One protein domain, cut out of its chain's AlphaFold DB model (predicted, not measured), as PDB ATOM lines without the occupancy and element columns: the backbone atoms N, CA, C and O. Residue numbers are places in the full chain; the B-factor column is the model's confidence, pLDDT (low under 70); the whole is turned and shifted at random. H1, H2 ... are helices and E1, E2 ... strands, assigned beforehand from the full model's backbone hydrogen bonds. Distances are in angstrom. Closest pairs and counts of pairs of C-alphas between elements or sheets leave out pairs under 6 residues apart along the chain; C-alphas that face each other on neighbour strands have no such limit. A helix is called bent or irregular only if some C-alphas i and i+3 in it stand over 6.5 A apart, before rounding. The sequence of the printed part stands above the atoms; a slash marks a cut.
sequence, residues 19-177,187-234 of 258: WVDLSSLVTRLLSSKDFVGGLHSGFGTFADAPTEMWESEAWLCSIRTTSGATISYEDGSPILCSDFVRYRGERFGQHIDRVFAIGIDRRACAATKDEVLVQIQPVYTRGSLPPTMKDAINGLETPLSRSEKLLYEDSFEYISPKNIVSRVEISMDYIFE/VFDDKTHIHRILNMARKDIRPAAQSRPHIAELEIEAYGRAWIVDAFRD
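Overview. This is residues 19 to 177 and 187 to 234 of the 258 residues of an uncharacterized protein of Pseudogymnoascus destructans (UniProt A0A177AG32). Two strongly twisted sheets stand end to end: a branched one of six strands, E1, E2, E3, E4, E7 and E8, which turns a corner where E3 bends, and a smaller one, E5, E6, E9, E10 in that order, mixed, into which E4 runs on as E5. Residues 19 to 29 and 31 to 38, with most of H1 and H2, stick out as an arm at one end, H4 is at the opposite end, and H5 and H6 make a corner beside the large sheet. The printed part has 207 residues with named elements in the order H1 H2 E1 H3 E2 E3 E4 E5 H4 E6 E7 E8 E9 E10 H5 H6; the class is mixed, helices and strands, with 92 residues, under half, in them. The whole is compact, radius of gyration of the C-alphas 19.1 A, spanning 61 by 43 by 35 A.

Arrangement. H1 (residues 22 to 31) and H2 (33 to 37) only just touch, only at the corner, with 3 pairs of C-alphas within 8 A, the closest Leu 30 and Val 36 at 6.0 A. E3 (94 to 105) bends by 86 degrees at residue 98; E1 (44 to 46) is its parallel neighbour, N 46 to O 104 2.8 A. H3 (57 to 60) stands at the sheet's level, height 2.2 A, its closest C-alphas to E3 being Leu 60 and Ala 101, 5.1 A. E2 (84 to 88), E3 and E4 (116 to 121) form a meander, each strand the antiparallel neighbour of the one before, with N 85 to O 97 2.8 A and N 100 to O 119 2.8 A. E7 (157 to 159) is antiparallel to E4, N 120 to O 157 2.8 A, and E8 (164 to 168) to E2, N 86 to O 166 2.8 A. E6 (149 to 152) is antiparallel to E5 (123 to 125), N 124 to O 150 2.8 A, and parallel to E9 (196 to 199), N 198 to O 151 2.8 A. E9 and E10 (204 to 207) are a hairpin, N 197 to O 206 2.8 A. H4 (131 to 138) only grazes this sheet, the C-alphas of Ala 136 and Asp 204 closest at 5.8 A; it is irregular, C-alphas 132 and 135 being 7.4 A apart. H5 (215 to 223) only grazes the branched sheet with residues 215 to 217; H6 (225 to 231) is close to H5 but not clearly touching, about perpendicular at 82 degrees, the C-alphas of Ile 220 and Ile 228 closest at 7.6 A. Every O i to N i+4 pair is within hydrogen-bond range in H1, H2, H5 and H6, and 2 of 4 in H4; H3 is too short for one.

Along the chain. H1 begins at C-alpha 22 (62.220, -34.187, -13.147) and is 13.9 A long; E3 is 23.7 A, E4 16.6 A, E2 13.5 A and H5 12.4 A. H6 ends at C-alpha 231 (53.963, -41.157, -30.880).

Size, cuts and confidence. The C-alphas of Trp 19 and Pro 131, the two farthest apart, are 61.8 A apart. Residues 178 to 186 are not printed, with 13.8 A between C-alphas 177 and 187. Of the links printed whole, H3 to E2 is long. Residues 19 to 20 and 90 to 92 have pLDDT under 70.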
ATOM      1  N   TRP A  19      66.137 -29.467  -5.188       54.81
ATOM      2  CA  TRP A  19      65.209 -29.432  -6.307       54.81
ATOM      3  C   TRP A  19      65.560 -30.589  -7.243       54.81
ATOM      4  O   TRP A  19      66.638 -30.605  -7.844       54.81
ATOM      5  N   VAL A  20      64.697 -31.598  -7.317       62.59
ATOM      6  CA  VAL A  20      64.905 -32.713  -8.236       62.59
ATOM      7  C   VAL A  20      64.474 -32.258  -9.622       62.59
ATOM      8  O   VAL A  20      63.293 -32.023  -9.864       62.59
ATOM      9  N   ASP A  21      65.435 -32.132 -10.536       75.31
ATOM     10  CA  ASP A  21      65.122 -31.993 -11.954       75.31
ATOM     11  C   ASP A  21      64.378 -33.252 -12.420       75.31
ATOM     12  O   ASP A  21      64.938 -34.354 -12.425       75.31
ATOM     13  N   LEU A  22      63.100 -33.086 -12.772       75.00
ATOM     14  CA  LEU A  22      62.220 -34.187 -13.147       75.00
ATOM     15  C   LEU A  22      62.753 -34.911 -14.385       75.00
ATOM     16  O   LEU A  22      62.701 -36.138 -14.431       75.00
ATOM     17  N   SER A  23      63.327 -34.179 -15.343       80.75
ATOM     18  CA  SER A  23      63.950 -34.778 -16.522       80.75
ATOM     19  C   SER A  23      65.113 -35.679 -16.117       80.75
ATOM     20  O   SER A  23      65.110 -36.858 -16.459       80.75
ATOM     21  N   SER A  24      66.051 -35.187 -15.302       82.19
ATOM     22  CA  SER A  24      67.159 -35.998 -14.782       82.19
ATOM     23  C   SER A  24      66.698 -37.204 -13.961       82.19
ATOM     24  O   SER A  24      67.287 -38.280 -14.081       82.19
ATOM     25  N   LEU A  25      65.665 -37.056 -13.124       82.12
ATOM     26  CA  LEU A  25      65.102 -38.166 -12.352       82.12
ATOM     27  C   LEU A  25      64.534 -39.243 -13.277       82.12
ATOM     28  O   LEU A  25      64.912 -40.406 -13.156       82.12
ATOM     29  N   VAL A  26      63.667 -38.853 -14.212       83.50
ATOM     30  CA  VAL A  26      63.037 -39.774 -15.164       83.50
ATOM     31  C   VAL A  26      64.096 -40.443 -16.035       83.50
ATOM     32  O   VAL A  26      64.078 -41.662 -16.172       83.50
ATOM     33  N   THR A  27      65.087 -39.704 -16.542       85.12
ATOM     34  CA  THR A  27      66.202 -40.286 -17.303       85.12
ATOM     35  C   THR A  27      66.970 -41.319 -16.484       85.12
ATOM     36  O   THR A  27      67.283 -42.389 -17.003       85.12
ATOM     37  N   ARG A  28      67.262 -41.052 -15.203       85.81
ATOM     38  CA  ARG A  28      67.954 -42.020 -14.332       85.81
ATOM     39  C   ARG A  28      67.116 -43.268 -14.075       85.81
ATOM     40  O   ARG A  28      67.661 -44.365 -14.143       85.81
ATOM     41  N   LEU A  29      65.818 -43.107 -13.815       84.62
ATOM     42  CA  LEU A  29      64.895 -44.229 -13.632       84.62
ATOM     43  C   LEU A  29      64.836 -45.097 -14.893       84.62
ATOM     44  O   LEU A  29      65.059 -46.300 -14.815       84.62
ATOM     45  N   LEU A  30      64.646 -44.479 -16.062       85.19
ATOM     46  CA  LEU A  30      64.594 -45.173 -17.352       85.19
ATOM     47  C   LEU A  30      65.949 -45.755 -17.791       85.19
ATOM     48  O   LEU A  30      65.993 -46.655 -18.623       85.19
ATOM     49  N   SER A  31      67.065 -45.280 -17.233       88.00
ATOM     50  CA  SER A  31      68.393 -45.863 -17.472       88.00
ATOM     51  C   SER A  31      68.670 -47.093 -16.598       88.00
ATOM     52  O   SER A  31      69.613 -47.841 -16.866       88.00
ATOM     53  N   SER A  32      67.881 -47.313 -15.541       89.19
ATOM     54  CA  SER A  32      68.024 -48.466 -14.652       89.19
ATOM     55  C   SER A  32      67.335 -49.693 -15.243       89.19
ATOM     56  O   SER A  32      66.112 -49.728 -15.383       89.19
ATOM     57  N   LYS A  33      68.117 -50.734 -15.555       86.50
ATOM     58  CA  LYS A  33      67.591 -51.995 -16.103       86.50
ATOM     59  C   LYS A  33      66.635 -52.700 -15.145       86.50
ATOM     60  O   LYS A  33      65.635 -53.237 -15.604       86.50
ATOM     61  N   ASP A  34      66.925 -52.672 -13.846       86.81
ATOM     62  CA  ASP A  34      66.088 -53.320 -12.832       86.81
ATOM     63  C   ASP A  34      64.734 -52.622 -12.714       86.81
ATOM     64  O   ASP A  34      63.698 -53.272 -12.609       86.81
ATOM     65  N   PHE A  35      64.739 -51.287 -12.787       85.38
ATOM     66  CA  PHE A  35      63.511 -50.502 -12.750       85.38
ATOM     67  C   PHE A  35      62.675 -50.733 -14.009       85.38
ATOM     68  O   PHE A  35      61.513 -51.114 -13.910       85.38
ATOM     69  N   VAL A  36      63.272 -50.562 -15.193       83.44
ATOM     70  CA  VAL A  36      62.571 -50.740 -16.474       83.44
ATOM     71  C   VAL A  36      62.091 -52.178 -16.659       83.44
ATOM     72  O   VAL A  36      60.992 -52.385 -17.161       83.44
ATOM     73  N   GLY A  37      62.869 -53.169 -16.218       81.94
ATOM     74  CA  GLY A  37      62.481 -54.579 -16.271       81.94
ATOM     75  C   GLY A  37      61.273 -54.928 -15.397       81.94
ATOM     76  O   GLY A  37      60.621 -55.934 -15.656       81.94
ATOM     77  N   GLY A  38      60.964 -54.103 -14.391       83.88
ATOM     78  CA  GLY A  38      59.773 -54.238 -13.552       83.88
ATOM     79  C   GLY A  38      58.559 -53.439 -14.035       83.88
ATOM     80  O   GLY A  38      57.496 -53.551 -13.429       83.88
ATOM     81  N   LEU A  39      58.689 -52.620 -15.087       85.06
ATOM     82  CA  LEU A  39      57.563 -51.850 -15.616       85.06
ATOM     83  C   LEU A  39      56.621 -52.746 -16.419       85.06
ATOM     84  O   LEU A  39      57.049 -53.541 -17.257       85.06
ATOM     85  N   HIS A  40      55.318 -52.554 -16.209       88.19
ATOM     86  CA  HIS A  40      54.308 -53.173 -17.059       88.19
ATOM     87  C   HIS A  40      54.413 -52.629 -18.488       88.19
ATOM     88  O   HIS A  40      54.514 -51.420 -18.707       88.19
ATOM     89  N   SER A  41      54.359 -53.529 -19.467       88.25
ATOM     90  CA  SER A  41      54.371 -53.186 -20.885       88.25
ATOM     91  C   SER A  41      53.272 -53.934 -21.622       88.25
ATOM     92  O   SER A  41      52.991 -55.099 -21.337       88.25
ATOM     93  N   GLY A  42      52.667 -53.256 -22.591       91.12
ATOM     94  CA  GLY A  42      51.557 -53.770 -23.368       91.12
ATOM     95  C   GLY A  42      50.195 -53.472 -22.751       91.12
ATOM     96  O   GLY A  42      50.036 -52.612 -21.883       91.12
ATOM     97  N   PHE A  43      49.186 -54.194 -23.234       94.12
ATOM     98  CA  PHE A  43      47.817 -54.041 -22.761       94.12
ATOM     99  C   PHE A  43      47.684 -54.345 -21.267       94.12
ATOM    100  O   PHE A  43      48.366 -55.216 -20.722       94.12
ATOM    101  N   GLY A  44      46.764 -53.635 -20.615       94.81
ATOM    102  CA  GLY A  44      46.274 -54.026 -19.300       94.81
ATOM    103  C   GLY A  44      45.476 -55.330 -19.363       94.81
ATOM    104  O   GLY A  44      45.295 -55.933 -20.424       94.81
ATOM    105  N   THR A  45      44.991 -55.781 -18.214       95.75
ATOM    106  CA  THR A  45      44.256 -57.044 -18.089       95.75
ATOM    107  C   THR A  45      42.858 -56.804 -17.530       95.75
ATOM    108  O   THR A  45      42.702 -56.161 -16.500       95.75
ATOM    109  N   PHE A  46      41.836 -57.371 -18.166       95.94
ATOM    110  CA  PHE A  46      40.522 -57.501 -17.546       95.94
ATOM    111  C   PHE A  46      40.568 -58.647 -16.530       95.94
ATOM    112  O   PHE A  46      40.816 -59.797 -16.900       95.94
ATOM    113  N   ALA A  47      40.320 -58.335 -15.259       94.50
ATOM    114  CA  ALA A  47      40.327 -59.284 -14.148       94.50
ATOM    115  C   ALA A  47      39.094 -59.077 -13.256       94.50
ATOM    116  O   ALA A  47      38.615 -57.954 -13.110       94.50
ATOM    117  N   ASP A  48      38.581 -60.150 -12.646       92.19
ATOM    118  CA  ASP A  48      37.398 -60.064 -11.770       92.19
ATOM    119  C   ASP A  48      37.704 -59.380 -10.427       92.19
ATOM    120  O   ASP A  48      36.838 -58.748  -9.828       92.19
ATOM    121  N   ALA A  49      38.942 -59.519  -9.948       92.75
ATOM    122  CA  ALA A  49      39.429 -58.942  -8.702       92.75
ATOM    123  C   ALA A  49      40.792 -58.277  -8.966       92.75
ATOM    124  O   ALA A  49      41.819 -58.933  -8.789       92.75
ATOM    125  N   PRO A  50      40.812 -57.019  -9.444       92.31
ATOM    126  CA  PRO A  50      42.048 -56.333  -9.794       92.31
ATOM    127  C   PRO A  50      42.919 -56.125  -8.551       92.31
ATOM    128  O   PRO A  50      42.470 -55.588  -7.536       92.31
ATOM    129  N   THR A  51      44.171 -56.551  -8.643       92.75
ATOM    130  CA  THR A  51      45.208 -56.407  -7.609       92.75
ATOM    131  C   THR A  51      46.336 -55.487  -8.048       92.75
ATOM    132  O   THR A  51      47.008 -54.897  -7.204       92.75
ATOM    133  N   GLU A  52      46.498 -55.314  -9.358       91.19
ATOM    134  CA  GLU A  52      47.558 -54.521  -9.966       91.19
ATOM    135  C   GLU A  52      47.003 -53.289 -10.689       91.19
ATOM    136  O   GLU A  52      45.848 -53.255 -11.124       91.19
ATOM    137  N   MET A  53      47.830 -52.252 -10.867       88.25
ATOM    138  CA  MET A  53      47.370 -51.014 -11.515       88.25
ATOM    139  C   MET A  53      46.907 -51.248 -12.958       88.25
ATOM    140  O   MET A  53      45.908 -50.659 -13.371       88.25
ATOM    141  N   TRP A  54      47.582 -52.129 -13.703       91.81
ATOM    142  CA  TRP A  54      47.229 -52.480 -15.086       91.81
ATOM    143  C   TRP A  54      45.962 -53.332 -15.215       91.81
ATOM    144  O   TRP A  54      45.549 -53.653 -16.329       91.81
ATOM    145  N   GLU A  55      45.337 -53.690 -14.094       94.75
ATOM    146  CA  GLU A  55      44.028 -54.344 -14.037       94.75
ATOM    147  C   GLU A  55      42.900 -53.350 -13.715       94.75
ATOM    148  O   GLU A  55      41.721 -53.694 -13.778       94.75
ATOM    149  N   SER A  56      43.244 -52.104 -13.368       92.94
ATOM    150  CA  SER A  56      42.266 -51.068 -13.041       92.94
ATOM    151  C   SER A  56      41.605 -50.478 -14.288       92.94
ATOM    152  O   SER A  56      42.230 -50.315 -15.337       92.94
ATOM    153  N   GLU A  57      40.346 -50.064 -14.147       91.94
ATOM    154  CA  GLU A  57      39.605 -49.393 -15.218       91.94
ATOM    155  C   GLU A  57      40.324 -48.130 -15.712       91.94
ATOM    156  O   GLU A  57      40.479 -47.945 -16.914       91.94
ATOM    157  N   ALA A  58      40.848 -47.312 -14.790       90.38
ATOM    158  CA  ALA A  58      41.568 -46.085 -15.126       90.38
ATOM    159  C   ALA A  58      42.802 -46.344 -16.007       90.38
ATOM    160  O   ALA A  58      43.134 -45.530 -16.868       90.38
ATOM    161  N   TRP A  59      43.470 -47.485 -15.810       92.38
ATOM    162  CA  TRP A  59      44.561 -47.910 -16.678       92.38
ATOM    163  C   TRP A  59      44.050 -48.386 -18.033       92.38
ATOM    164  O   TRP A  59      44.591 -48.006 -19.066       92.38
ATOM    165  N   LEU A  60      43.018 -49.223 -18.033       95.00
ATOM    166  CA  LEU A  60      42.470 -49.862 -19.228       95.00
ATOM    167  C   LEU A  60      41.805 -48.868 -20.197       95.00
ATOM    168  O   LEU A  60      41.824 -49.085 -21.410       95.00
ATOM    169  N   CYS A  61      41.239 -47.774 -19.683       95.06
ATOM    170  CA  CYS A  61      40.562 -46.747 -20.478       95.06
ATOM    171  C   CYS A  61      41.468 -45.564 -20.875       95.06
ATOM    172  O   CYS A  61      40.982 -44.578 -21.432       95.06
ATOM    173  N   SER A  62      42.770 -45.625 -20.576       94.12
ATOM    174  CA  SER A  62      43.762 -44.626 -20.990       94.12
ATOM    175  C   SER A  62      44.501 -45.097 -22.247       94.12
ATOM    176  O   SER A  62      44.845 -46.268 -22.388       94.12
ATOM    177  N   ILE A  63      44.778 -44.175 -23.168       92.81
ATOM    178  CA  ILE A  63      45.550 -44.461 -24.384       92.81
ATOM    179  C   ILE A  63      47.043 -44.543 -24.051       92.81
ATOM    180  O   ILE A  63      47.796 -45.288 -24.671       92.81
ATOM    181  N   ARG A  64      47.492 -43.796 -23.040       89.12
ATOM    182  CA  ARG A  64      48.914 -43.638 -22.705       89.12
ATOM    183  C   ARG A  64      49.471 -44.724 -21.798       89.12
ATOM    184  O   ARG A  64      50.627 -44.623 -21.402       89.12
ATOM    185  N   THR A  65      48.688 -45.728 -21.428       88.38
ATOM    186  CA  THR A  65      49.036 -46.775 -20.444       88.38
ATOM    187  C   THR A  65      49.362 -48.122 -21.094       88.38
ATOM    188  O   THR A  65      49.717 -49.069 -20.395       88.38
ATOM    189  N   THR A  66      49.273 -48.223 -22.424       87.06
ATOM    190  CA  THR A  66      49.522 -49.468 -23.169       87.06
ATOM    191  C   THR A  66      50.991 -49.690 -23.545       87.06
ATOM    192  O   THR A  66      51.310 -50.691 -24.184       87.06
ATOM    193  N   SER A  67      51.894 -48.760 -23.212       85.06
ATOM    194  CA  SER A  67      53.292 -48.747 -23.674       85.06
ATOM    195  C   SER A  67      53.413 -48.981 -25.189       85.06
ATOM    196  O   SER A  67      54.219 -49.786 -25.647       85.06
ATOM    197  N   GLY A  68      52.546 -48.327 -25.970       85.69
ATOM    198  CA  GLY A  68      52.540 -48.418 -27.432       85.69
ATOM    199  C   GLY A  68      51.891 -49.681 -28.001       85.69
ATOM    200  O   GLY A  68      51.844 -49.835 -29.218       85.69
ATOM    201  N   ALA A  69      51.351 -50.583 -27.172       90.69
ATOM    202  CA  ALA A  69      50.536 -51.675 -27.689       90.69
ATOM    203  C   ALA A  69      49.221 -51.137 -28.264       90.69
ATOM    204  O   ALA A  69      48.479 -50.403 -27.605       90.69
ATOM    205  N   THR A  70      48.934 -51.538 -29.501       92.81
ATOM    206  CA  THR A  70      47.753 -51.112 -30.252       92.81
ATOM    207  C   THR A  70      47.104 -52.288 -30.963       92.81
ATOM    208  O   THR A  70      47.768 -53.236 -31.379       92.81
ATOM    209  N   ILE A  71      45.795 -52.189 -31.150       94.69
ATOM    210  CA  ILE A  71      45.051 -52.931 -32.168       94.69
ATOM    211  C   ILE A  71      44.706 -51.955 -33.296       94.69
ATOM    212  O   ILE A  71      44.621 -50.751 -33.052       94.69
ATOM    213  N   SER A  72      44.512 -52.454 -34.513       95.31
ATOM    214  CA  SER A  72      44.325 -51.607 -35.694       95.31
ATOM    215  C   SER A  72      43.005 -51.873 -36.404       95.31
ATOM    216  O   SER A  72      42.490 -52.992 -36.385       95.31
ATOM    217  N   TYR A  73      42.489 -50.841 -37.066       94.25
ATOM    218  CA  TYR A  73      41.481 -50.975 -38.113       94.25
ATOM    219  C   TYR A  73      42.076 -51.686 -39.343       94.25
ATOM    220  O   TYR A  73      43.291 -51.874 -39.447       94.25
ATOM    221  N   GLU A  74      41.227 -52.046 -40.311       89.56
ATOM    222  CA  GLU A  74      41.660 -52.690 -41.565       89.56
ATOM    223  C   GLU A  74      42.655 -51.830 -42.373       89.56
ATOM    224  O   GLU A  74      43.493 -52.374 -43.089       89.56
ATOM    225  N   ASP A  75      42.610 -50.502 -42.230       89.94
ATOM    226  CA  ASP A  75      43.545 -49.565 -42.871       89.94
ATOM    227  C   ASP A  75      44.908 -49.447 -42.155       89.94
ATOM    228  O   ASP A  75      45.780 -48.692 -42.587       89.94
ATOM    229  N   GLY A  76      45.102 -50.187 -41.059       90.44
ATOM    230  CA  GLY A  76      46.315 -50.187 -40.246       90.44
ATOM    231  C   GLY A  76      46.383 -49.075 -39.197       90.44
ATOM    232  O   GLY A  76      47.255 -49.129 -38.327       90.44
ATOM    233  N   SER A  77      45.470 -48.098 -39.213       91.56
ATOM    234  CA  SER A  77      45.421 -47.060 -38.181       91.56
ATOM    235  C   SER A  77      45.014 -47.654 -36.824       91.56
ATOM    236  O   SER A  77      44.228 -48.604 -36.784       91.56
ATOM    237  N   PRO A  78      45.547 -47.151 -35.696       94.44
ATOM    238  CA  PRO A  78      45.246 -47.730 -34.394       94.44
ATOM    239  C   PRO A  78      43.819 -47.384 -33.956       94.44
ATOM    240  O   PRO A  78      43.339 -46.261 -34.156       94.44
ATOM    241  N   ILE A  79      43.160 -48.347 -33.319       96.25
ATOM    242  CA  ILE A  79      41.912 -48.141 -32.585       96.25
ATOM    243  C   ILE A  79      42.292 -47.594 -31.214       96.25
ATOM    244  O   ILE A  79      43.077 -48.212 -30.493       96.25
ATOM    245  N   LEU A  80      41.746 -46.433 -30.864       95.75
ATOM    246  CA  LEU A  80      42.013 -45.791 -29.581       95.75
ATOM    247  C   LEU A  80      40.800 -45.917 -28.665       95.75
ATOM    248  O   LEU A  80      39.656 -45.924 -29.123       95.75
ATOM    249  N   CYS A  81      41.046 -45.942 -27.359       96.88
ATOM    250  CA  CYS A  81      39.991 -45.692 -26.388       96.88
ATOM    251  C   CYS A  81      39.309 -44.342 -26.688       96.88
ATOM    252  O   CYS A  81      39.932 -43.412 -27.201       96.88
ATOM    253  N   SER A  82      38.015 -44.252 -26.394       96.69
ATOM    254  CA  SER A  82      37.083 -43.200 -26.819       96.69
ATOM    255  C   SER A  82      36.714 -43.152 -28.313       96.69
ATOM    256  O   SER A  82      35.853 -42.346 -28.673       96.69
ATOM    257  N   ASP A  83      37.279 -43.985 -29.196       97.25
ATOM    258  CA  ASP A  83      36.783 -44.050 -30.578       97.25
ATOM    259  C   ASP A  83      35.334 -44.540 -30.614       97.25
ATOM    260  O   ASP A  83      34.997 -45.551 -30.005       97.25
ATOM    261  N   PHE A  84      34.481 -43.878 -31.393       97.50
ATOM    262  CA  PHE A  84      33.224 -44.486 -31.812       97.50
ATOM    263  C   PHE A  84      33.498 -45.405 -32.993       97.50
ATOM    264  O   PHE A  84      34.119 -45.005 -33.981       97.50
ATOM    265  N   VAL A  85      33.049 -46.650 -32.892       96.94
ATOM    266  CA  VAL A  85      33.358 -47.695 -33.863       96.94
ATOM    267  C   VAL A  85      32.104 -48.354 -34.372       96.94
ATOM    268  O   VAL A  85      31.160 -48.631 -33.635       96.94
ATOM    269  N   ARG A  86      32.128 -48.655 -35.663       95.44
ATOM    270  CA  ARG A  86      31.174 -49.544 -36.289       95.44
ATOM    271  C   ARG A  86      31.679 -50.971 -36.168       95.44
ATOM    272  O   ARG A  86      32.792 -51.247 -36.611       95.44
ATOM    273  N   TYR A  87      30.870 -51.884 -35.646       93.94
ATOM    274  CA  TYR A  87      31.246 -53.294 -35.531       93.94
ATOM    275  C   TYR A  87      30.093 -54.239 -35.889       93.94
ATOM    276  O   TYR A  87      28.924 -53.843 -35.948       93.94
ATOM    277  N   ARG A  88      30.441 -55.491 -36.194       91.69
ATOM    278  CA  ARG A  88      29.490 -56.569 -36.501       91.69
ATOM    279  C   ARG A  88      29.092 -57.269 -35.199       91.69
ATOM    280  O   ARG A  88      29.940 -57.888 -34.561       91.69
ATOM    281  N   GLY A  89      27.823 -57.159 -34.809       80.25
ATOM    282  CA  GLY A  89      27.283 -57.860 -33.641       80.25
ATOM    283  C   GLY A  89      26.933 -59.319 -33.947       80.25
ATOM    284  O   GLY A  89      26.720 -59.689 -35.102       80.25
ATOM    285  N   GLU A  90      26.819 -60.153 -32.910       69.81
ATOM    286  CA  GLU A  90      26.494 -61.583 -33.061       69.81
ATOM    287  C   GLU A  90      25.066 -61.845 -33.570       69.81
ATOM    288  O   GLU A  90      24.797 -62.890 -34.159       69.81
ATOM    289  N   ARG A  91      24.128 -60.911 -33.349       59.06
ATOM    290  CA  ARG A  91      22.679 -61.119 -33.561       59.06
ATOM    291  C   ARG A  91      22.068 -60.275 -34.684       59.06
ATOM    292  O   ARG A  91      20.872 -60.008 -34.652       59.06
ATOM    293  N   PHE A  92      22.866 -59.964 -35.704       53.97
ATOM    294  CA  PHE A  92      22.539 -59.157 -36.891       53.97
ATOM    295  C   PHE A  92      22.548 -57.641 -36.668       53.97
ATOM    296  O   PHE A  92      21.934 -57.114 -35.746       53.97
ATOM    297  N   GLY A  93      23.185 -56.941 -37.609       72.25
ATOM    298  CA  GLY A  93      23.268 -55.484 -37.643       72.25
ATOM    299  C   GLY A  93      24.697 -54.967 -37.497       72.25
ATOM    300  O   GLY A  93      25.582 -55.633 -36.960       72.25
ATOM    301  N   GLN A  94      24.923 -53.772 -38.035       84.00
ATOM    302  CA  GLN A  94      26.086 -52.967 -37.684       84.00
ATOM    303  C   GLN A  94      25.691 -52.086 -36.504       84.00
ATOM    304  O   GLN A  94      24.690 -51.374 -36.581       84.00
ATOM    305  N   HIS A  95      26.477 -52.142 -35.440       91.19
ATOM    306  CA  HIS A  95      26.306 -51.317 -34.249       91.19
ATOM    307  C   HIS A  95      27.320 -50.176 -34.288       91.19
ATOM    308  O   HIS A  95      28.354 -50.311 -34.944       91.19
ATOM    309  N   ILE A  96      27.009 -49.051 -33.644       94.25
ATOM    310  CA  ILE A  96      27.931 -47.923 -33.480       94.25
ATOM    311  C   ILE A  96      28.014 -47.642 -31.999       94.25
ATOM    312  O   ILE A  96      27.058 -47.100 -31.470       94.25
ATOM    313  N   ASP A  97      29.147 -47.941 -31.384       96.56
ATOM    314  CA  ASP A  97      29.340 -47.791 -29.944       96.56
ATOM    315  C   ASP A  97      30.723 -47.208 -29.642       96.56
ATOM    316  O   ASP A  97      31.570 -47.110 -30.533       96.56
ATOM    317  N   ARG A  98      30.964 -46.797 -28.394       97.69
ATOM    318  CA  ARG A  98      32.241 -46.197 -27.985       97.69
ATOM    319  C   ARG A  98      33.196 -47.259 -27.452       97.69
ATOM    320  O   ARG A  98      32.835 -48.035 -26.577       97.69
ATOM    321  N   VAL A  99      34.439 -47.260 -27.915       97.81
ATOM    322  CA  VAL A  99      35.533 -48.018 -27.302       97.81
ATOM    323  C   VAL A  99      35.805 -47.422 -25.929       97.81
ATOM    324  O   VAL A  99      36.266 -46.290 -25.825       97.81
ATOM    325  N   PHE A 100      35.516 -48.174 -24.877       97.69
ATOM    326  CA  PHE A 100      35.771 -47.746 -23.508       97.69
ATOM    327  C   PHE A 100      37.180 -48.155 -23.069       97.69
ATOM    328  O   PHE A 100      37.985 -47.332 -22.643       97.69
ATOM    329  N   ALA A 101      37.523 -49.427 -23.255       97.38
ATOM    330  CA  ALA A 101      38.820 -49.954 -22.860       97.38
ATOM    331  C   ALA A 101      39.301 -51.075 -23.783       97.38
ATOM    332  O   ALA A 101      38.505 -51.737 -24.453       97.38
ATOM    333  N   ILE A 102      40.613 -51.313 -23.791       97.00
ATOM    334  CA  ILE A 102      41.256 -52.395 -24.546       97.00
ATOM    335  C   ILE A 102      42.196 -53.144 -23.599       97.00
ATOM    336  O   ILE A 102      43.016 -52.532 -22.913       97.00
ATOM    337  N   GLY A 103      42.087 -54.470 -23.552       96.12
ATOM    338  CA  GLY A 103      42.816 -55.277 -22.575       96.12
ATOM    339  C   GLY A 103      42.825 -56.764 -22.897       96.12
ATOM    340  O   GLY A 103      42.080 -57.231 -23.756       96.12
ATOM    341  N   ILE A 104      43.676 -57.513 -22.200       96.25
ATOM    342  CA  ILE A 104      43.738 -58.978 -22.268       96.25
ATOM    343  C   ILE A 104      42.690 -59.561 -21.321       96.25
ATOM    344  O   ILE A 104      42.652 -59.189 -20.148       96.25
ATOM    345  N   ASP A 105      41.850 -60.480 -21.793       95.31
ATOM    346  CA  ASP A 105      40.815 -61.081 -20.955       95.31
ATOM    347  C   ASP A 105      41.352 -62.226 -20.090       95.31
ATOM    348  O   ASP A 105      41.695 -63.301 -20.585       95.31
ATOM    349  N   ARG A 106      41.403 -62.012 -18.771       94.81
ATOM    350  CA  ARG A 106      41.761 -63.039 -17.778       94.81
ATOM    351  C   ARG A 106      40.666 -63.296 -16.751       94.81
ATOM    352  O   ARG A 106      40.918 -63.957 -15.742       94.81
ATOM    353  N   ARG A 107      39.452 -62.811 -17.001       93.44
ATOM    354  CA  ARG A 107      38.296 -63.073 -16.139       93.44
ATOM    355  C   ARG A 107      37.969 -64.565 -16.116       93.44
ATOM    356  O   ARG A 107      38.195 -65.290 -17.086       93.44
ATOM    357  N   ALA A 108      37.389 -65.037 -15.021       89.88
ATOM    358  CA  ALA A 108      37.027 -66.435 -14.814       89.88
ATOM    359  C   ALA A 108      35.993 -66.931 -15.836       89.88
ATOM    360  O   ALA A 108      36.023 -68.096 -16.229       89.88
ATOM    361  N   CYS A 109      35.103 -66.044 -16.288       84.50
ATOM    362  CA  CYS A 109      34.074 -66.334 -17.285       84.50
ATOM    363  C   CYS A 109      34.462 -65.897 -18.711       84.50
ATOM    364  O   CYS A 109      33.575 -65.740 -19.551       84.50
ATOM    365  N   ALA A 110      35.751 -65.677 -18.993       82.56
ATOM    366  CA  ALA A 110      36.221 -65.295 -20.323       82.56
ATOM    367  C   ALA A 110      35.846 -66.359 -21.368       82.56
ATOM    368  O   ALA A 110      36.183 -67.536 -21.221       82.56
ATOM    369  N   ALA A 111      35.178 -65.940 -22.445       80.06
ATOM    370  CA  ALA A 111      34.888 -66.822 -23.577       80.06
ATOM    371  C   ALA A 111      36.181 -67.232 -24.303       80.06
ATOM    372  O   ALA A 111      36.320 -68.380 -24.725       80.06
ATOM    373  N   THR A 112      37.138 -66.303 -24.401       79.81
ATOM    374  CA  THR A 112      38.481 -66.537 -24.933       79.81
ATOM    375  C   THR A 112      39.529 -65.993 -23.966       79.81
ATOM    376  O   THR A 112      39.757 -64.791 -23.848       79.81
ATOM    377  N   LYS A 113      40.148 -66.899 -23.207       87.00
ATOM    378  CA  LYS A 113      41.145 -66.541 -22.197       87.00
ATOM    379  C   LYS A 113      42.455 -66.097 -22.853       87.00
ATOM    380  O   LYS A 113      42.891 -66.710 -23.824       87.00
ATOM    381  N   ASP A 114      43.077 -65.071 -22.280       92.12
ATOM    382  CA  ASP A 114      44.347 -64.479 -22.711       92.12
ATOM    383  C   ASP A 114      44.314 -63.858 -24.127       92.12
ATOM    384  O   ASP A 114      45.359 -63.563 -24.709       92.12
ATOM    385  N   GLU A 115      43.122 -63.592 -24.674       94.38
ATOM    386  CA  GLU A 115      42.955 -62.825 -25.909       94.38
ATOM    387  C   GLU A 115      42.734 -61.332 -25.633       94.38
ATOM    388  O   GLU A 115      42.182 -60.939 -24.605       94.38
ATOM    389  N   VAL A 116      43.140 -60.485 -26.585       95.69
ATOM    390  CA  VAL A 116      42.827 -59.051 -26.548       95.69
ATOM    391  C   VAL A 116      41.352 -58.848 -26.881       95.69
ATOM    392  O   VAL A 116      40.891 -59.250 -27.952       95.69
ATOM    393  N   LEU A 117      40.638 -58.168 -25.991       95.81
ATOM    394  CA  LEU A 117      39.254 -57.753 -26.164       95.81
ATOM    395  C   LEU A 117      39.123 -56.235 -26.136       95.81
ATOM    396  O   LEU A 117      39.945 -55.512 -25.565       95.81
ATOM    397  N   VAL A 118      38.033 -55.775 -26.736       96.62
ATOM    398  CA  VAL A 118      37.587 -54.390 -26.661       96.62
ATOM    399  C   VAL A 118      36.340 -54.341 -25.796       96.62
ATOM    400  O   VAL A 118      35.338 -54.985 -26.107       96.62
ATOM    401  N   GLN A 119      36.412 -53.585 -24.706       96.44
ATOM    402  CA  GLN A 119      35.259 -53.228 -23.899       96.44
ATOM    403  C   GLN A 119      34.567 -52.036 -24.559       96.44
ATOM    404  O   GLN A 119      35.170 -50.981 -24.771       96.44
ATOM    405  N   ILE A 120      33.304 -52.217 -24.904       96.50
ATOM    406  CA  ILE A 120      32.489 -51.282 -25.662       96.50
ATOM    407  C   ILE A 120      31.404 -50.719 -24.753       96.50
ATOM    408  O   ILE A 120      30.739 -51.455 -24.023       96.50
ATOM    409  N   GLN A 121      31.225 -49.406 -24.812       97.06
ATOM    410  CA  GLN A 121      30.140 -48.677 -24.183       97.06
ATOM    411  C   GLN A 121      29.012 -48.458 -25.198       97.06
ATOM    412  O   GLN A 121      29.202 -47.688 -26.148       97.06
ATOM    413  N   PRO A 122      27.851 -49.104 -25.002       95.94
ATOM    414  CA  PRO A 122      26.764 -49.056 -25.966       95.94
ATOM    415  C   PRO A 122      26.198 -47.654 -26.205       95.94
ATOM    416  O   PRO A 122      26.152 -46.803 -25.311       95.94
ATOM    417  N   VAL A 123      25.683 -47.437 -27.409       95.62
ATOM    418  CA  VAL A 123      24.951 -46.245 -27.821       95.62
ATOM    419  C   VAL A 123      23.574 -46.662 -28.317       95.62
ATOM    420  O   VAL A 123      23.403 -47.479 -29.221       95.62
ATOM    421  N   TYR A 124      22.551 -46.043 -27.742       94.44
ATOM    422  CA  TYR A 124      21.163 -46.288 -28.100       94.44
ATOM    423  C   TYR A 124      20.618 -45.161 -28.960       94.44
ATOM    424  O   TYR A 124      21.028 -44.009 -28.859       94.44
ATOM    425  N   THR A 125      19.627 -45.494 -29.774       92.00
ATOM    426  CA  THR A 125      18.753 -44.507 -30.406       92.00
ATOM    427  C   THR A 125      17.385 -44.600 -29.761       92.00
ATOM    428  O   THR A 125      17.044 -45.612 -29.145       92.00
ATOM    429  N   ARG A 126      16.537 -43.591 -29.965       88.62
ATOM    430  CA  ARG A 126      15.149 -43.635 -29.479       88.62
ATOM    431  C   ARG A 126      14.412 -44.921 -29.883       88.62
ATOM    432  O   ARG A 126      13.596 -45.417 -29.114       88.62
ATOM    433  N   GLY A 127      14.686 -45.448 -31.080       86.94
ATOM    434  CA  GLY A 127      14.046 -46.658 -31.600       86.94
ATOM    435  C   GLY A 127      14.520 -47.964 -30.957       86.94
ATOM    436  O   GLY A 127      13.795 -48.951 -31.029       86.94
ATOM    437  N   SER A 128      15.701 -47.980 -30.329       89.19
ATOM    438  CA  SER A 128      16.256 -49.170 -29.670       89.19
ATOM    439  C   SER A 128      16.037 -49.195 -28.155       89.19
ATOM    440  O   SER A 128      16.378 -50.186 -27.510       89.19
ATOM    441  N   LEU A 129      15.464 -48.136 -27.574       91.88
ATOM    442  CA  LEU A 129      15.177 -48.086 -26.143       91.88
ATOM    443  C   LEU A 129      14.028 -49.035 -25.760       91.88
ATOM    444  O   LEU A 129      13.011 -49.094 -26.460       91.88
ATOM    445  N   PRO A 130      14.133 -49.736 -24.618       92.44
ATOM    446  CA  PRO A 130      13.063 -50.599 -24.145       92.44
ATOM    447  C   PRO A 130      11.835 -49.783 -23.696       92.44
ATOM    448  O   PRO A 130      11.974 -48.640 -23.248       92.44
ATOM    449  N   PRO A 131      10.620 -50.372 -23.715       93.12
ATOM    450  CA  PRO A 131       9.392 -49.692 -23.284       93.12
ATOM    451  C   PRO A 131       9.437 -49.153 -21.849       93.12
ATOM    452  O   PRO A 131       8.723 -48.209 -21.522       93.12
ATOM    453  N   THR A 132      10.288 -49.726 -20.996       93.94
ATOM    454  CA  THR A 132      10.511 -49.287 -19.612       93.94
ATOM    455  C   THR A 132      11.070 -47.869 -19.500       93.94
ATOM    456  O   THR A 132      10.922 -47.261 -18.444       93.94
ATOM    457  N   MET A 133      11.662 -47.326 -20.570       94.88
ATOM    458  CA  MET A 133      12.183 -45.956 -20.622       94.88
ATOM    459  C   MET A 133      11.140 -44.922 -21.065       94.88
ATOM    460  O   MET A 133      11.456 -43.740 -21.155       94.88
ATOM    461  N   LYS A 134       9.896 -45.331 -21.354       92.00
ATOM    462  CA  LYS A 134       8.864 -44.438 -21.907       92.00
ATOM    463  C   LYS A 134       8.614 -43.205 -21.037       92.00
ATOM    464  O   LYS A 134       8.489 -42.111 -21.580       92.00
ATOM    465  N   ASP A 135       8.573 -43.371 -19.719       92.81
ATOM    466  CA  ASP A 135       8.321 -42.262 -18.796       92.81
ATOM    467  C   ASP A 135       9.487 -41.269 -18.781       92.81
ATOM    468  O   ASP A 135       9.257 -40.068 -18.869       92.81
ATOM    469  N   ALA A 136      10.729 -41.765 -18.791       92.88
ATOM    470  CA  ALA A 136      11.923 -40.929 -18.896       92.88
ATOM    471  C   ALA A 136      11.930 -40.123 -20.202       92.88
ATOM    472  O   ALA A 136      12.147 -38.920 -20.184       92.88
ATOM    473  N   ILE A 137      11.613 -40.770 -21.330       92.50
ATOM    474  CA  ILE A 137      11.530 -40.117 -22.646       92.50
ATOM    475  C   ILE A 137      10.453 -39.026 -22.655       92.50
ATOM    476  O   ILE A 137      10.671 -37.957 -23.218       92.50
ATOM    477  N   ASN A 138       9.287 -39.300 -22.064       91.38
ATOM    478  CA  ASN A 138       8.173 -38.351 -22.011       91.38
ATOM    479  C   ASN A 138       8.417 -37.202 -21.023       91.38
ATOM    480  O   ASN A 138       7.814 -36.146 -21.180       91.38
ATOM    481  N   GLY A 139       9.260 -37.416 -20.012       89.69
ATOM    482  CA  GLY A 139       9.637 -36.410 -19.020       89.69
ATOM    483  C   GLY A 139      10.712 -35.430 -19.494       89.69
ATOM    484  O   GLY A 139      10.992 -34.468 -18.786       89.69
ATOM    485  N   LEU A 140      11.316 -35.648 -20.666       89.25
ATOM    486  CA  LEU A 140      12.317 -34.738 -21.220       89.25
ATOM    487  C   LEU A 140      11.676 -33.430 -21.687       89.25
ATOM    488  O   LEU A 140      10.781 -33.435 -22.529       89.25
ATOM    489  N   GLU A 141      12.213 -32.306 -21.213       85.44
ATOM    490  CA  GLU A 141      11.783 -30.968 -21.640       85.44
ATOM    491  C   GLU A 141      12.005 -30.751 -23.147       85.44
ATOM    492  O   GLU A 141      11.124 -30.246 -23.842       85.44
ATOM    493  N   THR A 142      13.150 -31.209 -23.670       83.56
ATOM    494  CA  THR A 142      13.444 -31.225 -25.112       83.56
ATOM    495  C   THR A 142      13.311 -32.654 -25.654       83.56
ATOM    496  O   THR A 142      14.141 -33.506 -25.300       83.56
ATOM    497  N   PRO A 143      12.322 -32.944 -26.522       85.62
ATOM    498  CA  PRO A 143      12.059 -34.295 -27.011       85.62
ATOM    499  C   PRO A 143      13.251 -34.929 -27.733       85.62
ATOM    500  O   PRO A 143      13.955 -34.259 -28.481       85.62
ATOM    501  N   LEU A 144      13.419 -36.246 -27.571       87.56
ATOM    502  CA  LEU A 144      14.414 -37.012 -28.329       87.56
ATOM    503  C   LEU A 144      14.081 -37.047 -29.820       87.56
ATOM    504  O   LEU A 144      12.991 -37.499 -30.212       87.56
ATOM    505  N   SER A 145      15.051 -36.673 -30.649       85.50
ATOM    506  CA  SER A 145      15.011 -36.922 -32.089       85.50
ATOM    507  C   SER A 145      15.006 -38.441 -32.378       85.50
ATOM    508  O   SER A 145      15.293 -39.276 -31.517       85.50
ATOM    509  N   ARG A 146      14.628 -38.841 -33.602       83.88
ATOM    510  CA  ARG A 146      14.701 -40.256 -34.022       83.88
ATOM    511  C   ARG A 146      16.141 -40.726 -34.250       83.88
ATOM    512  O   ARG A 146      16.414 -41.904 -34.039       83.88
ATOM    513  N   SER A 147      17.009 -39.831 -34.715       86.06
ATOM    514  CA  SER A 147      18.423 -40.077 -35.033       86.06
ATOM    515  C   SER A 147      19.365 -39.779 -33.869       86.06
ATOM    516  O   SER A 147      20.534 -40.161 -33.927       86.06
ATOM    517  N   GLU A 148      18.852 -39.130 -32.824       90.31
ATOM    518  CA  GLU A 148      19.593 -38.821 -31.611       90.31
ATOM    519  C   GLU A 148      20.117 -40.090 -30.946       90.31
ATOM    520  O   GLU A 148      19.399 -41.079 -30.749       90.31
ATOM    521  N   LYS A 149      21.407 -40.029 -30.628       94.69
ATOM    522  CA  LYS A 149      22.179 -41.085 -29.997       94.69
ATOM    523  C   LYS A 149      22.340 -40.772 -28.514       94.69
ATOM    524  O   LYS A 149      22.532 -39.620 -28.135       94.69
ATOM    525  N   LEU A 150      22.265 -41.809 -27.696       95.81
ATOM    526  CA  LEU A 150      22.373 -41.755 -26.245       95.81
ATOM    527  C   LEU A 150      23.471 -42.710 -25.808       95.81
ATOM    528  O   LEU A 150      23.379 -43.904 -26.088       95.81
ATOM    529  N   LEU A 151      24.483 -42.206 -25.113       97.12
ATOM    530  CA  LEU A 151      25.542 -43.060 -24.587       97.12
ATOM    531  C   LEU A 151      25.059 -43.749 -23.306       97.12
ATOM    532  O   LEU A 151      24.592 -43.084 -22.385       97.12
ATOM    533  N   TYR A 152      25.154 -45.071 -23.243       96.56
ATOM    534  CA  TYR A 152      24.698 -45.868 -22.106       96.56
ATOM    535  C   TYR A 152      25.774 -45.986 -21.026       96.56
ATOM    536  O   TYR A 152      26.940 -46.204 -21.344       96.56
ATOM    537  N   GLU A 153      25.406 -45.840 -19.751       94.69
ATOM    538  CA  GLU A 153      26.385 -45.794 -18.649       94.69
ATOM    539  C   GLU A 153      26.332 -46.955 -17.649       94.69
ATOM    540  O   GLU A 153      27.208 -47.030 -16.794       94.69
ATOM    541  N   ASP A 154      25.341 -47.849 -17.714       93.06
ATOM    542  CA  ASP A 154      25.185 -48.857 -16.649       93.06
ATOM    543  C   ASP A 154      26.040 -50.106 -16.856       93.06
ATOM    544  O   ASP A 154      26.430 -50.755 -15.885       93.06
ATOM    545  N   SER A 155      26.297 -50.492 -18.106       92.88
ATOM    546  CA  SER A 155      27.092 -51.680 -18.400       92.88
ATOM    547  C   SER A 155      27.814 -51.589 -19.735       92.88
ATOM    548  O   SER A 155      27.430 -50.836 -20.631       92.88
ATOM    549  N   PHE A 156      28.835 -52.429 -19.867       94.25
ATOM    550  CA  PHE A 156      29.667 -52.542 -21.054       94.25
ATOM    551  C   PHE A 156      29.553 -53.933 -21.666       94.25
ATOM    552  O   PHE A 156      29.264 -54.913 -20.974       94.25
ATOM    553  N   GLU A 157      29.841 -54.015 -22.956       93.25
ATOM    554  CA  GLU A 157      29.947 -55.266 -23.697       93.25
ATOM    555  C   GLU A 157      31.407 -55.543 -24.050       93.25
ATOM    556  O   GLU A 157      32.230 -54.632 -24.089       93.25
ATOM    557  N   TYR A 158      31.746 -56.804 -24.304       93.88
ATOM    558  CA  TYR A 158      33.093 -57.196 -24.710       93.88
ATOM    559  C   TYR A 158      33.031 -57.821 -26.092       93.88
ATOM    560  O   TYR A 158      32.261 -58.755 -26.313       93.88
ATOM    561  N   ILE A 159      33.852 -57.321 -27.011       93.94
ATOM    562  CA  ILE A 159      33.914 -57.825 -28.382       93.94
ATOM    563  C   ILE A 159      35.349 -58.137 -28.791       93.94
ATOM    564  O   ILE A 159      36.311 -57.538 -28.303       93.94
ATOM    565  N   SER A 160      35.489 -59.053 -29.748       93.56
ATOM    566  CA  SER A 160      36.766 -59.266 -30.421       93.56
ATOM    567  C   SER A 160      37.108 -58.053 -31.299       93.56
ATOM    568  O   SER A 160      36.240 -57.604 -32.057       93.56
ATOM    569  N   PRO A 161      38.371 -57.581 -31.308       94.31
ATOM    570  CA  PRO A 161      38.839 -56.560 -32.248       94.31
ATOM    571  C   PRO A 161      38.513 -56.886 -33.713       94.31
ATOM    572  O   PRO A 161      38.243 -55.989 -34.502       94.31
ATOM    573  N   LYS A 162      38.459 -58.178 -34.068       92.75
ATOM    574  CA  LYS A 162      38.146 -58.668 -35.425       92.75
ATOM    575  C   LYS A 162      36.737 -58.298 -35.904       92.75
ATOM    576  O   LYS A 162      36.463 -58.354 -37.102       92.75
ATOM    577  N   ASN A 163      35.836 -57.952 -34.986       93.19
ATOM    578  CA  ASN A 163      34.471 -57.556 -35.322       93.19
ATOM    579  C   ASN A 163      34.357 -56.060 -35.644       93.19
ATOM    580  O   ASN A 163      33.335 -55.650 -36.203       93.19
ATOM    581  N   ILE A 164      35.374 -55.257 -35.312       95.12
ATOM    582  CA  ILE A 164      35.417 -53.821 -35.599       95.12
ATOM    583  C   ILE A 164      35.670 -53.617 -37.093       95.12
ATOM    584  O   ILE A 164      36.564 -54.216 -37.679       95.12
ATOM    585  N   VAL A 165      34.846 -52.773 -37.711       93.56
ATOM    586  CA  VAL A 165      34.858 -52.497 -39.153       93.56
ATOM    587  C   VAL A 165      35.530 -51.162 -39.440       93.56
ATOM    588  O   VAL A 165      36.436 -51.087 -40.260       93.56
ATOM    589  N   SER A 166      35.075 -50.089 -38.794       95.12
ATOM    590  CA  SER A 166      35.571 -48.742 -39.081       95.12
ATOM    591  C   SER A 166      35.340 -47.791 -37.918       95.12
ATOM    592  O   SER A 166      34.409 -47.968 -37.131       95.12
ATOM    593  N   ARG A 167      36.134 -46.723 -37.863       95.81
ATOM    594  CA  ARG A 167      35.851 -45.565 -37.012       95.81
ATOM    595  C   ARG A 167      34.625 -44.807 -37.530       95.81
ATOM    596  O   ARG A 167      34.357 -44.792 -38.733       95.81
ATOM    597  N   VAL A 168      33.889 -44.181 -36.623       95.00
ATOM    598  CA  VAL A 168      32.786 -43.259 -36.907       95.00
ATOM    599  C   VAL A 168      33.111 -41.926 -36.245       95.00
ATOM    600  O   VAL A 168      33.535 -41.886 -35.093       95.00
ATOM    601  N   GLU A 169      32.936 -40.832 -36.979       93.56
ATOM    602  CA  GLU A 169      33.171 -39.488 -36.459       93.56
ATOM    603  C   GLU A 169      31.966 -39.036 -35.629       93.56
ATOM    604  O   GLU A 169      30.968 -38.545 -36.154       93.56
ATOM    605  N   ILE A 170      32.052 -39.304 -34.326       94.25
ATOM    606  CA  ILE A 170      31.106 -38.858 -33.308       94.25
ATOM    607  C   ILE A 170      31.905 -38.244 -32.158       94.25
ATOM    608  O   ILE A 170      32.937 -38.790 -31.763       94.25
ATOM    609  N   SER A 171      31.419 -37.133 -31.617       91.94
ATOM    610  CA  SER A 171      31.957 -36.478 -30.424       91.94
ATOM    611  C   SER A 171      30.900 -36.393 -29.323       91.94
ATOM    612  O   SER A 171      29.691 -36.420 -29.577       91.94
ATOM    613  N   MET A 172      31.358 -36.308 -28.077       93.81
ATOM    614  CA  MET A 172      30.485 -35.947 -26.969       93.81
ATOM    615  C   MET A 172      30.306 -34.433 -26.944       93.81
ATOM    616  O   MET A 172      31.250 -33.678 -27.172       93.81
ATOM    617  N   ASP A 173      29.097 -33.994 -26.633       91.12
ATOM    618  CA  ASP A 173      28.799 -32.592 -26.390       91.12
ATOM    619  C   ASP A 173      28.496 -32.388 -24.905       91.12
ATOM    620  O   ASP A 173      27.415 -32.717 -24.411       91.12
ATOM    621  N   TYR A 174      29.488 -31.846 -24.201       90.56
ATOM    622  CA  TYR A 174      29.405 -31.510 -22.782       90.56
ATOM    623  C   TYR A 174      28.920 -30.077 -22.525       90.56
ATOM    624  O   TYR A 174      28.805 -29.692 -21.366       90.56
ATOM    625  N   ILE A 175      28.649 -29.282 -23.565       87.31
ATOM    626  CA  ILE A 175      28.149 -27.902 -23.427       87.31
ATOM    627  C   ILE A 175      26.639 -27.914 -23.183       87.31
ATOM    628  O   ILE A 175      26.097 -27.028 -22.523       87.31
ATOM    629  N   PHE A 176      25.941 -28.924 -23.700       82.50
ATOM    630  CA  PHE A 176      24.520 -29.099 -23.447       82.50
ATOM    631  C   PHE A 176      24.254 -29.361 -21.955       82.50
ATOM    632  O   PHE A 176      24.557 -30.436 -21.438       82.50
ATOM    633  N   GLU A 177      23.646 -28.391 -21.268       75.75
ATOM    634  CA  GLU A 177      23.257 -28.485 -19.848       75.75
ATOM    635  C   GLU A 177      21.735 -28.636 -19.640       75.75
ATOM    636  O   GLU A 177      21.281 -28.877 -18.522       75.75
ATOM    637  N   VAL A 187      23.816 -25.097 -32.444       72.00
ATOM    638  CA  VAL A 187      23.263 -26.011 -33.447       72.00
ATOM    639  C   VAL A 187      23.706 -27.424 -33.097       72.00
ATOM    640  O   VAL A 187      24.851 -27.798 -33.334       72.00
ATOM    641  N   PHE A 188      22.786 -28.208 -32.540       80.75
ATOM    642  CA  PHE A 188      23.007 -29.629 -32.293       80.75
ATOM    643  C   PHE A 188      22.860 -30.432 -33.594       80.75
ATOM    644  O   PHE A 188      21.823 -30.353 -34.260       80.75
ATOM    645  N   ASP A 189      23.876 -31.229 -33.936       85.25
ATOM    646  CA  ASP A 189      23.822 -32.207 -35.027       85.25
ATOM    647  C   ASP A 189      23.777 -33.631 -34.463       85.25
ATOM    648  O   ASP A 189      24.788 -34.206 -34.057       85.25
ATOM    649  N   ASP A 190      22.584 -34.224 -34.496       83.12
ATOM    650  CA  ASP A 190      22.304 -35.562 -33.972       83.12
ATOM    651  C   ASP A 190      22.995 -36.706 -34.740       83.12
ATOM    652  O   ASP A 190      23.000 -37.867 -34.300       83.12
ATOM    653  N   LYS A 191      23.615 -36.403 -35.886       84.81
ATOM    654  CA  LYS A 191      24.414 -37.364 -36.648       84.81
ATOM    655  C   LYS A 191      25.817 -37.499 -36.086       84.81
ATOM    656  O   LYS A 191      26.305 -38.628 -36.040       84.81
ATOM    657  N   THR A 192      26.406 -36.391 -35.648       88.06
ATOM    658  CA  THR A 192      27.826 -36.268 -35.291       88.06
ATOM    659  C   THR A 192      28.062 -36.055 -33.797       88.06
ATOM    660  O   THR A 192      29.177 -36.271 -33.340       88.06
ATOM    661  N   HIS A 193      27.036 -35.717 -33.012       92.12
ATOM    662  CA  HIS A 193      27.187 -35.429 -31.585       92.12
ATOM    663  C   HIS A 193      26.303 -36.312 -30.699       92.12
ATOM    664  O   HIS A 193      25.184 -36.689 -31.059       92.12
ATOM    665  N   ILE A 194      26.807 -36.607 -29.499       94.75
ATOM    666  CA  ILE A 194      26.054 -37.201 -28.391       94.75
ATOM    667  C   ILE A 194      26.096 -36.242 -27.207       94.75
ATOM    668  O   ILE A 194      27.126 -36.068 -26.566       94.75
ATOM    669  N   HIS A 195      24.947 -35.658 -26.879       92.94
ATOM    670  CA  HIS A 195      24.815 -34.684 -25.787       92.94
ATOM    671  C   HIS A 195      24.089 -35.221 -24.548       92.94
ATOM    672  O   HIS A 195      23.864 -34.495 -23.582       92.94
ATOM    673  N   ARG A 196      23.679 -36.494 -24.563       94.31
ATOM    674  CA  ARG A 196      22.894 -37.110 -23.486       94.31
ATOM    675  C   ARG A 196      23.381 -38.504 -23.139       94.31
ATOM    676  O   ARG A 196      23.802 -39.278 -24.000       94.31
ATOM    677  N   ILE A 197      23.249 -38.812 -21.858       96.06
ATOM    678  CA  ILE A 197      23.596 -40.087 -21.249       96.06
ATOM    679  C   ILE A 197      22.318 -40.806 -20.853       96.06
ATOM    680  O   ILE A 197      21.392 -40.205 -20.304       96.06
ATOM    681  N   LEU A 198      22.289 -42.101 -21.132       96.88
ATOM    682  CA  LEU A 198      21.232 -43.022 -20.766       96.88
ATOM    683  C   LEU A 198      21.657 -43.842 -19.553       96.88
ATOM    684  O   LEU A 198      22.658 -44.557 -19.596       96.88
ATOM    685  N   ASN A 199      20.806 -43.828 -18.535       96.25
ATOM    686  CA  ASN A 199      20.880 -44.730 -17.401       96.25
ATOM    687  C   ASN A 199      19.580 -45.539 -17.311       96.25
ATOM    688  O   ASN A 199      18.531 -45.026 -16.924       96.25
ATOM    689  N   MET A 200      19.624 -46.810 -17.696       94.81
ATOM    690  CA  MET A 200      18.482 -47.719 -17.611       94.81
ATOM    691  C   MET A 200      18.182 -48.156 -16.174       94.81
ATOM    692  O   MET A 200      17.009 -48.315 -15.834       94.81
ATOM    693  N   ALA A 201      19.194 -48.321 -15.319       94.38
ATOM    694  CA  ALA A 201      19.012 -48.744 -13.929       94.38
ATOM    695  C   ALA A 201      18.204 -47.717 -13.114       94.38
ATOM    696  O   ALA A 201      17.275 -48.069 -12.386       94.38
ATOM    697  N   ARG A 202      18.521 -46.431 -13.289       94.19
ATOM    698  CA  ARG A 202      17.849 -45.268 -12.687       94.19
ATOM    699  C   ARG A 202      16.667 -44.771 -13.523       94.19
ATOM    700  O   ARG A 202      15.916 -43.930 -13.039       94.19
ATOM    701  N   LYS A 203      16.480 -45.306 -14.737       94.69
ATOM    702  CA  LYS A 203      15.471 -44.878 -15.722       94.69
ATOM    703  C   LYS A 203      15.540 -43.375 -15.997       94.69
ATOM    704  O   LYS A 203      14.539 -42.668 -15.928       94.69
ATOM    705  N   ASP A 204      16.741 -42.909 -16.295       94.62
ATOM    706  CA  ASP A 204      17.097 -41.502 -16.406       94.62
ATOM    707  C   ASP A 204      17.789 -41.233 -17.750       94.62
ATOM    708  O   ASP A 204      18.532 -42.071 -18.272       94.62
ATOM    709  N   ILE A 205      17.511 -40.063 -18.320       95.38
ATOM    710  CA  ILE A 205      18.192 -39.525 -19.493       95.38
ATOM    711  C   ILE A 205      18.577 -38.095 -19.145       95.38
ATOM    712  O   ILE A 205      17.714 -37.242 -18.945       95.38
ATOM    713  N   ARG A 206      19.879 -37.833 -19.117       93.62
ATOM    714  CA  ARG A 206      20.431 -36.575 -18.613       93.62
ATOM    715  C   ARG A 206      21.475 -35.991 -19.559       93.62
ATOM    716  O   ARG A 206      22.051 -36.739 -20.352       93.62
ATOM    717  N   PRO A 207      21.745 -34.679 -19.492       93.38
ATOM    718  CA  PRO A 207      22.807 -34.065 -20.278       93.38
ATOM    719  C   PRO A 207      24.181 -34.694 -20.002       93.38
ATOM    720  O   PRO A 207      24.495 -35.059 -18.864       93.38
ATOM    721  N   ALA A 208      25.020 -34.795 -21.035       93.12
ATOM    722  CA  ALA A 208      26.376 -35.329 -20.921       93.12
ATOM    723  C   ALA A 208      27.275 -34.463 -20.036       93.12
ATOM    724  O   ALA A 208      28.136 -35.015 -19.355       93.12
ATOM    725  N   ALA A 209      27.010 -33.158 -19.933       91.38
ATOM    726  CA  ALA A 209      27.660 -32.245 -18.988       91.38
ATOM    727  C   ALA A 209      27.638 -32.740 -17.528       91.38
ATOM    728  O   ALA A 209      28.527 -32.446 -16.738       91.38
ATOM    729  N   GLN A 210      26.629 -33.534 -17.159       91.81
ATOM    730  CA  GLN A 210      26.488 -34.077 -15.808       91.81
ATOM    731  C   GLN A 210      27.253 -35.398 -15.621       91.81
ATOM    732  O   GLN A 210      27.086 -36.087 -14.613       91.81
ATOM    733  N   SER A 211      27.977 -35.867 -16.635       90.62
ATOM    734  CA  SER A 211      28.693 -37.144 -16.632       90.62
ATOM    735  C   SER A 211      30.185 -36.947 -16.395       90.62
ATOM    736  O   SER A 211      30.666 -35.824 -16.269       90.62
ATOM    737  N   ARG A 212      30.919 -38.053 -16.273       88.50
ATOM    738  CA  ARG A 212      32.378 -38.004 -16.212       88.50
ATOM    739  C   ARG A 212      32.922 -38.191 -17.626       88.50
ATOM    740  O   ARG A 212      32.589 -39.212 -18.235       88.50
ATOM    741  N   PRO A 213      33.742 -37.258 -18.140       89.50
ATOM    742  CA  PRO A 213      34.385 -37.450 -19.427       89.50
ATOM    743  C   PRO A 213      35.311 -38.665 -19.381       89.50
ATOM    744  O   PRO A 213      35.876 -39.012 -18.338       89.50
ATOM    745  N   HIS A 214      35.445 -39.330 -20.520       95.12
ATOM    746  CA  HIS A 214      36.278 -40.518 -20.634       95.12
ATOM    747  C   HIS A 214      37.766 -40.136 -20.571       95.12
ATOM    748  O   HIS A 214      38.166 -39.145 -21.174       95.12
ATOM    749  N   ILE A 215      38.621 -40.919 -19.898       95.06
ATOM    750  CA  ILE A 215      40.050 -40.560 -19.749       95.06
ATOM    751  C   ILE A 215      40.715 -40.385 -21.118       95.06
ATOM    752  O   ILE A 215      41.284 -39.335 -21.396       95.06
ATOM    753  N   ALA A 216      40.572 -41.374 -22.004       95.62
ATOM    754  CA  ALA A 216      41.096 -41.281 -23.364       95.62
ATOM    755  C   ALA A 216      40.543 -40.101 -24.182       95.62
ATOM    756  O   ALA A 216      41.233 -39.597 -25.061       95.62
ATOM    757  N   GLU A 217      39.318 -39.650 -23.904       95.88
ATOM    758  CA  GLU A 217      38.744 -38.485 -24.580       95.88
ATOM    759  C   GLU A 217      39.502 -37.215 -24.193       95.88
ATOM    760  O   GLU A 217      39.950 -36.481 -25.070       95.88
ATOM    761  N   LEU A 218      39.741 -37.025 -22.892       94.88
ATOM    762  CA  LEU A 218      40.547 -35.918 -22.374       94.88
ATOM    763  C   LEU A 218      41.990 -35.967 -22.889       94.88
ATOM    764  O   LEU A 218      42.601 -34.936 -23.150       94.88
ATOM    765  N   GLU A 219      42.557 -37.164 -23.048       95.19
ATOM    766  CA  GLU A 219      43.894 -37.335 -23.624       95.19
ATOM    767  C   GLU A 219      43.929 -36.941 -25.106       95.19
ATOM    768  O   GLU A 219      44.853 -36.249 -25.539       95.19
ATOM    769  N   ILE A 220      42.917 -37.336 -25.883       94.88
ATOM    770  CA  ILE A 220      42.781 -36.929 -27.287       94.88
ATOM    771  C   ILE A 220      42.572 -35.418 -27.394       94.88
ATOM    772  O   ILE A 220      43.160 -34.805 -28.282       94.88
ATOM    773  N   GLU A 221      41.776 -34.814 -26.515       93.56
ATOM    774  CA  GLU A 221      41.562 -33.364 -26.477       93.56
ATOM    775  C   GLU A 221      42.860 -32.612 -26.152       93.56
ATOM    776  O   GLU A 221      43.202 -31.642 -26.826       93.56
ATOM    777  N   ALA A 222      43.622 -33.090 -25.165       94.44
ATOM    778  CA  ALA A 222      44.843 -32.431 -24.709       94.44
ATOM    779  C   ALA A 222      45.993 -32.495 -25.726       94.44
ATOM    780  O   ALA A 222      46.737 -31.523 -25.870       94.44
ATOM    781  N   TYR A 223      46.176 -33.633 -26.403       93.00
ATOM    782  CA  TYR A 223      47.347 -33.862 -27.262       93.00
ATOM    783  C   TYR A 223      47.023 -33.922 -28.756       93.00
ATOM    784  O   TYR A 223      47.898 -33.707 -29.594       93.00
ATOM    785  N   GLY A 224      45.772 -34.204 -29.108       93.94
ATOM    786  CA  GLY A 224      45.350 -34.478 -30.473       93.94
ATOM    787  C   GLY A 224      45.629 -35.922 -30.891       93.94
ATOM    788  O   GLY A 224      46.699 -36.486 -30.659       93.94
ATOM    789  N   ARG A 225      44.664 -36.525 -31.597       92.75
ATOM    790  CA  ARG A 225      44.788 -37.902 -32.103       92.75
ATOM    791  C   ARG A 225      46.036 -38.101 -32.965       92.75
ATOM    792  O   ARG A 225      46.714 -39.105 -32.800       92.75
ATOM    793  N   ALA A 226      46.314 -37.183 -33.893       93.00
ATOM    794  CA  ALA A 226      47.431 -37.326 -34.830       93.00
ATOM    795  C   ALA A 226      48.771 -37.452 -34.092       93.00
ATOM    796  O   ALA A 226      49.534 -38.371 -34.372       93.00
ATOM    797  N   TRP A 227      48.988 -36.605 -33.081       92.44
ATOM    798  CA  TRP A 227      50.177 -36.664 -32.239       92.44
ATOM    799  C   TRP A 227      50.295 -38.006 -31.508       92.44
ATOM    800  O   TRP A 227      51.362 -38.607 -31.517       92.44
ATOM    801  N   ILE A 228      49.199 -38.509 -30.926       90.81
ATOM    802  CA  ILE A 228      49.183 -39.808 -30.232       90.81
ATOM    803  C   ILE A 228      49.538 -40.948 -31.197       90.81
ATOM    804  O   ILE A 228      50.352 -41.810 -30.873       90.81
ATOM    805  N   VAL A 229      48.942 -40.949 -32.392       91.19
ATOM    806  CA  VAL A 229      49.195 -41.970 -33.418       91.19
ATOM    807  C   VAL A 229      50.646 -41.935 -33.888       91.19
ATOM    808  O   VAL A 229      51.250 -42.992 -34.060       91.19
ATOM    809  N   ASP A 230      51.212 -40.746 -34.086       90.06
ATOM    810  CA  ASP A 230      52.618 -40.603 -34.456       90.06
ATOM    811  C   ASP A 230      53.537 -41.053 -33.310       90.06
ATOM    812  O   ASP A 230      54.485 -41.796 -33.555       90.06
ATOM    813  N   ALA A 231      53.208 -40.724 -32.056       87.12
ATOM    814  CA  ALA A 231      53.963 -41.157 -30.880       87.12
ATOM    815  C   ALA A 231      54.004 -42.688 -30.718       87.12
ATOM    816  O   ALA A 231      54.994 -43.224 -30.229       87.12
ATOM    817  N   PHE A 232      52.961 -43.402 -31.152       86.69
ATOM    818  CA  PHE A 232      52.932 -44.870 -31.162       86.69
ATOM    819  C   PHE A 232      53.808 -45.516 -32.236       86.69
ATOM    820  O   PHE A 232      54.105 -46.705 -32.134       86.69
ATOM    821  N   ARG A 233      54.223 -44.773 -33.269       84.12
ATOM    822  CA  ARG A 233      55.188 -45.280 -34.259       84.12
ATOM    823  C   ARG A 233      56.610 -45.304 -33.707       84.12
ATOM    824  O   ARG A 233      57.423 -46.101 -34.171       84.12
ATOM    825  N   ASP A 234      56.887 -44.446 -32.733       79.50
ATOM    826  CA  ASP A 234      58.150 -44.401 -32.010       79.50
ATOM    827  C   ASP A 234      58.127 -45.342 -30.790       79.50
ATOM    828  O   ASP A 234      57.153 -46.038 -30.504       79.50
TER     829      ASP A 234